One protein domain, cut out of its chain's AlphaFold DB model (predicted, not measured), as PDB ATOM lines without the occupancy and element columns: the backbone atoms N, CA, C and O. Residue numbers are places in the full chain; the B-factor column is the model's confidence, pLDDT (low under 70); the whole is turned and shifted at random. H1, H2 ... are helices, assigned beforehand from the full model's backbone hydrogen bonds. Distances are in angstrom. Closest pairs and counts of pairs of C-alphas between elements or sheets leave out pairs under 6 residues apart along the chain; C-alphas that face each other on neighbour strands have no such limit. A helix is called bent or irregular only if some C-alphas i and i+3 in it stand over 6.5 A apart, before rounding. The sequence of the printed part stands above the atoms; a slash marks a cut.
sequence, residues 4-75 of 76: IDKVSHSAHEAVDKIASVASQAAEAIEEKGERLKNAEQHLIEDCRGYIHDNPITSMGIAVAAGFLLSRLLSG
ATOM      1  N   ILE A   4      85.634 145.881  55.501       60.03
ATOM      2  CA  ILE A   4      86.432 146.845  56.279       60.03
ATOM      3  C   ILE A   4      85.767 147.137  57.634       60.03
ATOM      4  O   ILE A   4      86.456 147.208  58.646       60.03
ATOM      5  N   ASP A   5      84.434 147.211  57.677       58.03
ATOM      6  CA  ASP A   5      83.673 147.533  58.892       58.03
ATOM      7  C   ASP A   5      83.728 146.403  59.937       58.03
ATOM      8  O   ASP A   5      84.002 146.633  61.114       58.03
ATOM      9  N   LYS A   6      83.595 145.143  59.490       58.47
ATOM     10  CA  LYS A   6      83.746 143.964  60.361       58.47
ATOM     11  C   LYS A   6      85.177 143.769  60.851       58.47
ATOM     12  O   LYS A   6      85.370 143.425  62.011       58.47
ATOM     13  N   VAL A   7      86.174 144.004  59.995       59.06
ATOM     14  CA  VAL A   7      87.587 143.932  60.399       59.06
ATOM     15  C   VAL A   7      87.912 145.038  61.396       59.06
ATOM     16  O   VAL A   7      88.588 144.764  62.378       59.06
ATOM     17  N   SER A   8      87.385 146.249  61.207       61.38
ATOM     18  CA  SER A   8      87.567 147.344  62.160       61.38
ATOM     19  C   SER A   8      86.930 147.026  63.512       61.38
ATOM     20  O   SER A   8      87.555 147.261  64.541       61.38
ATOM     21  N   HIS A   9      85.728 146.444  63.532       64.38
ATOM     22  CA  HIS A   9      85.051 146.081  64.776       64.38
ATOM     23  C   HIS A   9      85.749 144.923  65.509       64.38
ATOM     24  O   HIS A   9      86.032 145.032  66.699       64.38
ATOM     25  N   SER A  10      86.120 143.857  64.793       64.69
ATOM     26  CA  SER A  10      86.856 142.726  65.374       64.69
ATOM     27  C   SER A  10      88.281 143.094  65.794       64.69
ATOM     28  O   SER A  10      88.777 142.572  66.788       64.69
ATOM     29  N   ALA A  11      88.942 144.003  65.074       66.38
ATOM     30  CA  ALA A  11      90.238 144.535  65.478       66.38
ATOM     31  C   ALA A  11      90.115 145.390  66.741       66.38
ATOM     32  O   ALA A  11      90.966 145.282  67.616       66.38
ATOM     33  N   HIS A  12      89.054 146.191  66.867       69.50
ATOM     34  CA  HIS A  12      88.817 146.987  68.068       69.50
ATOM     35  C   HIS A  12      88.585 146.091  69.288       69.50
ATOM     36  O   HIS A  12      89.210 146.301  70.316       69.50
ATOM     37  N   GLU A  13      87.782 145.036  69.153       77.00
ATOM     38  CA  GLU A  13      87.510 144.091  70.243       77.00
ATOM     39  C   GLU A  13      88.750 143.264  70.635       77.00
ATOM     40  O   GLU A  13      89.011 143.017  71.814       77.00
ATOM     41  N   ALA A  14      89.561 142.867  69.648       75.38
ATOM     42  CA  ALA A  14      90.834 142.197  69.894       75.38
ATOM     43  C   ALA A  14      91.835 143.126  70.596       75.38
ATOM     44  O   ALA A  14      92.488 142.709  71.550       75.38
ATOM     45  N   VAL A  15      91.932 144.382  70.156       75.88
ATOM     46  CA  VAL A  15      92.787 145.397  70.781       75.88
ATOM     47  C   VAL A  15      92.325 145.692  72.204       75.88
ATOM     48  O   VAL A  15      93.170 145.757  73.089       75.88
ATOM     49  N   ASP A  16      91.020 145.779  72.453       83.69
ATOM     50  CA  ASP A  16      90.467 146.040  73.784       83.69
ATOM     51  C   ASP A  16      90.748 144.879  74.752       83.69
ATOM     52  O   ASP A  16      91.183 145.082  75.887       83.69
ATOM     53  N   LYS A  17      90.636 143.629  74.279       81.25
ATOM     54  CA  LYS A  17      91.048 142.448  75.053       81.25
ATOM     55  C   LYS A  17      92.539 142.425  75.344       81.25
ATOM     56  O   LYS A  17      92.932 142.115  76.467       81.25
ATOM     57  N   ILE A  18      93.370 142.723  74.351       78.00
ATOM     58  CA  ILE A  18      94.825 142.757  74.528       78.00
ATOM     59  C   ILE A  18      95.196 143.866  75.512       78.00
ATOM     60  O   ILE A  18      95.995 143.622  76.408       78.00
ATOM     61  N   ALA A  19      94.579 145.042  75.400       81.50
ATOM     62  CA  ALA A  19      94.780 146.160  76.312       81.50
ATOM     63  C   ALA A  19      94.351 145.806  77.741       81.50
ATOM     64  O   ALA A  19      95.099 146.062  78.677       81.50
ATOM     65  N   SER A  20      93.207 145.143  77.921       81.81
ATOM     66  CA  SER A  20      92.725 144.729  79.244       81.81
ATOM     67  C   SER A  20      93.648 143.703  79.913       81.81
ATOM     68  O   SER A  20      93.967 143.823  81.097       81.81
ATOM     69  N   VAL A  21      94.128 142.715  79.151       81.88
ATOM     70  CA  VAL A  21      95.083 141.714  79.651       81.88
ATOM     71  C   VAL A  21      96.441 142.355  79.927       81.88
ATOM     72  O   VAL A  21      97.069 142.046  80.936       81.88
ATOM     73  N   ALA A  22      96.879 143.277  79.068       73.25
ATOM     74  CA  ALA A  22      98.108 144.031  79.259       73.25
ATOM     75  C   ALA A  22      98.034 144.934  80.496       73.25
ATOM     76  O   ALA A  22      99.006 144.980  81.236       73.25
ATOM     77  N   SER A  23      96.900 145.586  80.766       80.56
ATOM     78  CA  SER A  23      96.695 146.380  81.985       80.56
ATOM     79  C   SER A  23      96.719 145.518  83.244       80.56
ATOM     80  O   SER A  23      97.430 145.857  84.179       80.56
ATOM     81  N   GLN A  24      96.035 144.369  83.265       82.00
ATOM     82  CA  GLN A  24      96.098 143.452  84.416       82.00
ATOM     83  C   GLN A  24      97.502 142.885  84.637       82.00
ATOM     84  O   GLN A  24      97.963 142.757  85.770       82.00
ATOM     85  N   ALA A  25      98.199 142.549  83.550       75.19
ATOM     86  CA  ALA A  25      99.585 142.120  83.622       75.19
ATOM     87  C   ALA A  25     100.486 143.258  84.114       75.19
ATOM     88  O   ALA A  25     101.348 143.017  84.948       75.19
ATOM     89  N   ALA A  26     100.270 144.487  83.642       76.00
ATOM     90  CA  ALA A  26     101.014 145.662  84.068       76.00
ATOM     91  C   ALA A  26     100.805 145.947  85.557       76.00
ATOM     92  O   ALA A  26     101.793 146.134  86.246       76.00
ATOM     93  N   GLU A  27      99.580 145.880  86.081       77.56
ATOM     94  CA  GLU A  27      99.305 146.052  87.517       77.56
ATOM     95  C   GLU A  27      99.990 144.968  88.368       77.56
ATOM     96  O   GLU A  27     100.658 145.275  89.357       77.56
ATOM     97  N   ALA A  28      99.909 143.698  87.951       76.00
ATOM     98  CA  ALA A  28     100.561 142.586  88.650       76.00
ATOM     99  C   ALA A  28     102.098 142.660  88.588       76.00
ATOM    100  O   ALA A  28     102.798 142.259  89.527       76.00
ATOM    101  N   ILE A  29     102.629 143.159  87.470       74.50
ATOM    102  CA  ILE A  29     104.054 143.417  87.279       74.50
ATOM    103  C   ILE A  29     104.468 144.665  88.044       74.50
ATOM    104  O   ILE A  29     105.563 144.660  88.562       74.50
ATOM    105  N   GLU A  30     103.654 145.704  88.180       72.69
ATOM    106  CA  GLU A  30     104.002 146.923  88.916       72.69
ATOM    107  C   GLU A  30     104.120 146.638  90.419       72.69
ATOM    108  O   GLU A  30     105.136 146.970  91.035       72.69
ATOM    109  N   GLU A  31     103.167 145.884  90.981       72.81
ATOM    110  CA  GLU A  31     103.147 145.498  92.400       72.81
ATOM    111  C   GLU A  31     104.378 144.663  92.811       72.81
ATOM    112  O   GLU A  31     104.911 144.803  93.915       72.81
ATOM    113  N   LYS A  32     104.873 143.796  91.918       67.38
ATOM    114  CA  LYS A  32     106.071 142.963  92.160       67.38
ATOM    115  C   LYS A  32     107.345 143.520  91.523       67.38
ATOM    116  O   LYS A  32     108.451 143.107  91.878       67.38
ATOM    117  N   GLY A  33     107.194 144.443  90.592       65.69
ATOM    118  CA  GLY A  33     108.224 144.919  89.685       65.69
ATOM    119  C   GLY A  33     108.963 146.114  90.223       65.69
ATOM    120  O   GLY A  33     110.097 146.286  89.834       65.69
ATOM    121  N   GLU A  34     108.442 146.877  91.182       65.56
ATOM    122  CA  GLU A  34     109.205 147.961  91.830       65.56
ATOM    123  C   GLU A  34     110.586 147.494  92.345       65.56
ATOM    124  O   GLU A  34     111.592 148.194  92.204       65.56
ATOM    125  N   ARG A  35     110.672 146.259  92.864       59.97
ATOM    126  CA  ARG A  35     111.935 145.644  93.316       59.97
ATOM    127  C   ARG A  35     112.765 145.047  92.181       59.97
ATOM    128  O   ARG A  35     113.990 145.032  92.271       59.97
ATOM    129  N   LEU A  36     112.112 144.551  91.133       64.38
ATOM    130  CA  LEU A  36     112.770 143.951  89.972       64.38
ATOM    131  C   LEU A  36     113.298 145.020  89.008       64.38
ATOM    132  O   LEU A  36     114.402 144.887  88.512       64.38
ATOM    133  N   LYS A  37     112.567 146.118  88.830       65.69
ATOM    134  CA  LYS A  37     112.844 147.268  87.966       65.69
ATOM    135  C   LYS A  37     114.167 147.936  88.314       65.69
ATOM    136  O   LYS A  37     114.911 148.279  87.411       65.69
ATOM    137  N   ASN A  38     114.507 148.048  89.601       64.62
ATOM    138  CA  ASN A  38     115.817 148.565  90.016       64.62
ATOM    139  C   ASN A  38     116.974 147.632  89.598       64.62
ATOM    140  O   ASN A  38     118.015 148.102  89.153       64.62
ATOM    141  N   ALA A  39     116.788 146.313  89.699       64.12
ATOM    142  CA  ALA A  39     117.789 145.338  89.256       64.12
ATOM    143  C   ALA A  39     117.832 145.206  87.719       64.12
ATOM    144  O   ALA A  39     118.902 145.064  87.134       64.12
ATOM    145  N   GLU A  40     116.676 145.294  87.062       64.25
ATOM    146  CA  GLU A  40     116.539 145.264  85.609       64.25
ATOM    147  C   GLU A  40     117.117 146.506  84.954       64.25
ATOM    148  O   GLU A  40     117.718 146.364  83.902       64.25
ATOM    149  N   GLN A  41     116.993 147.698  85.543       63.59
ATOM    150  CA  GLN A  41     117.550 148.921  84.960       63.59
ATOM    151  C   GLN A  41     119.059 148.798  84.723       63.59
ATOM    152  O   GLN A  41     119.519 149.098  83.623       63.59
ATOM    153  N   HIS A  42     119.798 148.250  85.691       61.84
ATOM    154  CA  HIS A  42     121.235 148.008  85.540       61.84
ATOM    155  C   HIS A  42     121.539 146.934  84.480       61.84
ATOM    156  O   HIS A  42     122.464 147.086  83.690       61.84
ATOM    157  N   LEU A  43     120.741 145.865  84.408       63.88
ATOM    158  CA  LEU A  43     120.943 144.794  83.420       63.88
ATOM    159  C   LEU A  43     120.535 145.214  81.996       63.88
ATOM    160  O   LEU A  43     121.160 144.809  81.017       63.88
ATOM    161  N   ILE A  44     119.485 146.024  81.868       69.69
ATOM    162  CA  ILE A  44     118.957 146.541  80.602       69.69
ATOM    163  C   ILE A  44     119.906 147.571  80.006       69.69
ATOM    164  O   ILE A  44     120.035 147.621  78.785       69.69
ATOM    165  N   GLU A  45     120.565 148.397  80.816       63.91
ATOM    166  CA  GLU A  45     121.557 149.354  80.321       63.91
ATOM    167  C   GLU A  45     122.741 148.651  79.649       63.91
ATOM    168  O   GLU A  45     123.078 149.001  78.513       63.91
ATOM    169  N   ASP A  46     123.258 147.586  80.260       64.31
ATOM    170  CA  ASP A  46     124.357 146.790  79.703       64.31
ATOM    171  C   ASP A  46     123.934 145.996  78.455       64.31
ATOM    172  O   ASP A  46     124.637 145.958  77.440       64.31
ATOM    173  N   CYS A  47     122.743 145.392  78.486       65.94
ATOM    174  CA  CYS A  47     122.242 144.587  77.371       65.94
ATOM    175  C   CYS A  47     121.866 145.459  76.159       65.94
ATOM    176  O   CYS A  47     122.109 145.089  75.007       65.94
ATOM    177  N   ARG A  48     121.319 146.659  76.406       66.06
ATOM    178  CA  ARG A  48     120.964 147.625  75.359       66.06
ATOM    179  C   ARG A  48     122.200 148.145  74.632       66.06
ATOM    180  O   ARG A  48     122.136 148.281  73.412       66.06
ATOM    181  N   GLY A  49     123.306 148.384  75.342       65.69
ATOM    182  CA  GLY A  49     124.586 148.746  74.723       65.69
ATOM    183  C   GLY A  49     125.060 147.680  73.734       65.69
ATOM    184  O   GLY A  49     125.318 147.978  72.572       65.69
ATOM    185  N   TYR A  50     125.040 146.409  74.145       65.88
ATOM    186  CA  TYR A  50     125.502 145.297  73.308       65.88
ATOM    187  C   TYR A  50     124.683 145.111  72.018       65.88
ATOM    188  O   TYR A  50     125.246 144.865  70.950       65.88
ATOM    189  N   ILE A  51     123.354 145.253  72.101       73.44
ATOM    190  CA  ILE A  51     122.458 145.138  70.936       73.44
ATOM    191  C   ILE A  51     122.616 146.342  69.998       73.44
ATOM    192  O   ILE A  51     122.578 146.182  68.778       73.44
ATOM    193  N   HIS A  52     122.794 147.541  70.558       75.88
ATOM    194  CA  HIS A  52     122.964 148.767  69.784       75.88
ATOM    195  C   HIS A  52     124.305 148.801  69.039       75.88
ATOM    196  O   HIS A  52     124.351 149.210  67.880       75.88
ATOM    197  N   ASP A  53     125.380 148.328  69.668       79.88
ATOM    198  CA  ASP A  53     126.719 148.369  69.078       79.88
ATOM    199  C   ASP A  53     126.905 147.340  67.954       79.88
ATOM    200  O   ASP A  53     127.688 147.571  67.033       79.88
ATOM    201  N   ASN A  54     126.205 146.197  68.003       80.06
ATOM    202  CA  ASN A  54     126.387 145.101  67.043       80.06
ATOM    203  C   ASN A  54     125.071 144.393  66.648       80.06
ATOM    204  O   ASN A  54     124.932 143.181  66.853       80.06
ATOM    205  N   PRO A  55     124.121 145.091  65.996       80.94
ATOM    206  CA  PRO A  55     122.782 144.564  65.720       80.94
ATOM    207  C   PRO A  55     122.788 143.271  64.887       80.94
ATOM    208  O   PRO A  55     122.018 142.351  65.159       80.94
ATOM    209  N   ILE A  56     123.689 143.150  63.905       89.62
ATOM    210  CA  ILE A  56     123.783 141.961  63.039       89.62
ATOM    211  C   ILE A  56     124.279 140.733  63.815       89.62
ATOM    212  O   ILE A  56     123.740 139.637  63.654       89.62
ATOM    213  N   THR A  57     125.269 140.912  64.691       87.00
ATOM    214  CA  THR A  57     125.804 139.834  65.536       87.00
ATOM    215  C   THR A  57     124.742 139.348  66.516       87.00
ATOM    216  O   THR A  57     124.526 138.142  66.638       87.00
ATOM    217  N   SER A  58     124.018 140.270  67.159       88.31
ATOM    218  CA  SER A  58     122.910 139.935  68.059       88.31
ATOM    219  C   SER A  58     121.806 139.154  67.343       88.31
ATOM    220  O   SER A  58     121.356 138.129  67.855       88.31
ATOM    221  N   MET A  59     121.413 139.570  66.133       89.25
ATOM    222  CA  MET A  59     120.449 138.826  65.315       89.25
ATOM    223  C   MET A  59     120.953 137.419  64.966       89.25
ATOM    224  O   MET A  59     120.194 136.456  65.067       89.25
ATOM    225  N   GLY A  60     122.234 137.275  64.614       93.81
ATOM    226  CA  GLY A  60     122.846 135.975  64.334       93.81
ATOM    227  C   GLY A  60     122.802 135.025  65.533       93.81
ATOM    228  O   GLY A  60     122.413 133.867  65.385       93.81
ATOM    229  N   ILE A  61     123.127 135.520  66.731       92.44
ATOM    230  CA  ILE A  61     123.062 134.741  67.978       92.44
ATOM    231  C   ILE A  61     121.620 134.331  68.284       92.44
ATOM    232  O   ILE A  61     121.380 133.166  68.593       92.44
ATOM    233  N   ALA A  62     120.657 135.250  68.164       91.38
ATOM    234  CA  ALA A  62     119.248 134.961  68.417       91.38
ATOM    235  C   ALA A  62     118.713 133.863  67.484       91.38
ATOM    236  O   ALA A  62     118.094 132.902  67.944       91.38
ATOM    237  N   VAL A  63     119.004 133.962  66.183       95.06
ATOM    238  CA  VAL A  63     118.615 132.949  65.191       95.06
ATOM    239  C   VAL A  63     119.297 131.611  65.476       95.06
ATOM    240  O   VAL A  63     118.630 130.577  65.476       95.06
ATOM    241  N   ALA A  64     120.601 131.608  65.766       95.31
ATOM    242  CA  ALA A  64     121.343 130.388  66.074       95.31
ATOM    243  C   ALA A  64     120.814 129.699  67.342       95.31
ATOM    244  O   ALA A  64     120.554 128.495  67.330       95.31
ATOM    245  N   ALA A  65     120.598 130.460  68.416       95.38
ATOM    246  CA  ALA A  65     120.026 129.961  69.660       95.38
ATOM    247  C   ALA A  65     118.611 129.408  69.439       95.38
ATOM    248  O   ALA A  65     118.323 128.287  69.855       95.38
ATOM    249  N   GLY A  66     117.755 130.140  68.719       93.50
ATOM    250  CA  GLY A  66     116.405 129.697  68.373       93.50
ATOM    251  C   GLY A  66     116.397 128.399  67.565       93.50
ATOM    252  O   GLY A  66     115.636 127.484  67.874       93.50
ATOM    253  N   PHE A  67     117.289 128.266  66.581       95.19
ATOM    254  CA  PHE A  67     117.426 127.047  65.787       95.19
ATOM    255  C   PHE A  67     117.896 125.852  66.626       95.19
ATOM    256  O   PHE A  67     117.333 124.762  66.514       95.19
ATOM    257  N   LEU A  68     118.898 126.038  67.490       95.00
ATOM    258  CA  LEU A  68     119.394 124.977  68.375       95.00
ATOM    259  C   LEU A  68     118.325 124.524  69.373       95.00
ATOM    260  O   LEU A  68     118.132 123.322  69.559       95.00
ATOM    261  N   LEU A  69     117.602 125.472  69.971       94.31
ATOM    262  CA  LEU A  69     116.485 125.184  70.868       94.31
ATOM    263  C   LEU A  69     115.367 124.443  70.133       94.31
ATOM    264  O   LEU A  69     114.913 123.408  70.610       94.31
ATOM    265  N   SER A  70     114.976 124.908  68.944       91.94
ATOM    266  CA  SER A  70     113.983 124.228  68.106       91.94
ATOM    267  C   SER A  70     114.421 122.808  67.765       91.94
ATOM    268  O   SER A  70     113.621 121.887  67.874       91.94
ATOM    269  N   ARG A  71     115.697 122.591  67.441       91.12
ATOM    270  CA  ARG A  71     116.234 121.259  67.145       91.12
ATOM    271  C   ARG A  71     116.214 120.323  68.355       91.12
ATOM    272  O   ARG A  71     115.936 119.141  68.190       91.12
ATOM    273  N   LEU A  72     116.507 120.828  69.553       92.12
ATOM    274  CA  LEU A  72     116.447 120.042  70.792       92.12
ATOM    275  C   LEU A  72     115.006 119.715  71.198       92.12
ATOM    276  O   LEU A  72     114.740 118.611  71.667       92.12
ATOM    277  N   LEU A  73     114.084 120.660  71.009       91.31
ATOM    278  CA  LEU A  73     112.675 120.504  71.365       91.31
ATOM    279  C   LEU A  73     111.902 119.659  70.345       91.31
ATOM    280  O   LEU A  73     111.074 118.859  70.752       91.31
ATOM    281  N   SER A  74     112.202 119.777  69.050       83.81
ATOM    282  CA  SER A  74     111.630 118.930  67.990       83.81
ATOM    283  C   SER A  74     112.246 117.531  67.923       83.81
ATOM    284  O   SER A  74     111.772 116.692  67.166       83.81
ATOM    285  N   GLY A  75     113.321 117.281  68.675       71.50
ATOM    286  CA  GLY A  75     113.910 115.950  68.836       71.50
ATOM    287  C   GLY A  75     113.220 115.087  69.898       71.50
ATOM    288  O   GLY A  75     113.713 113.996  70.184       71.50
TER     289      GLY A  75
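Overview. This is residues 4 to 75 of the 76 residues of the protein "DUF883 family protein" of Methylovulum sp (UniProt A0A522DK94). One long helix, H1, is bent into a wide V of two arms, and a shorter helix, H2, turns off sharply at the end of the second arm, making a corner; the space between the parts is open. The printed part has 72 residues with two named helices, H1 then H2, and no named strand: all helix, extended, radius of gyration of the C-alphas 18.7 A, spans 43 by 36 by 29 A.

Along the chain. Find C-alpha 4 at (86.432, 146.845, 56.279), where H1, residues 4 to 53, begins. By its hydrogen bonds it was assigned as one helix, but it is bent: C-alphas 31 and 34 are 6.6 A apart. Arm H1a, residues 4 to 31, is 39.8 A long; arm H1b, residues 34 to 53, is 28.7 A, with a kink of 40 degrees near residue 42. H2, residues 55 to 73, runs 26.7 A to C-alpha 73 at (112.675, 120.504, 71.365).

Arrangement. H1a and H1b stand at a steep tilt of 61 degrees. H1b and H2 are close but not clearly touching, at a steep tilt of 67 degrees, opposite ways; their closest C-alphas, Ile 51 and Ser 58, are 6.0 A apart. H1a and H2 are apart. Every O i to N i+4 pair is within hydrogen-bond range in H1a and H2, and 12 of 16 in H1b.

Size, cuts and confidence. The C-alphas of Asp 5 and His 42, the two farthest apart, are 46.1 A apart. The printed part has no cut, and the link from H1 to H2 is tight. Look for pLDDT under 70 at residues 4 to 12 and 32 to 50.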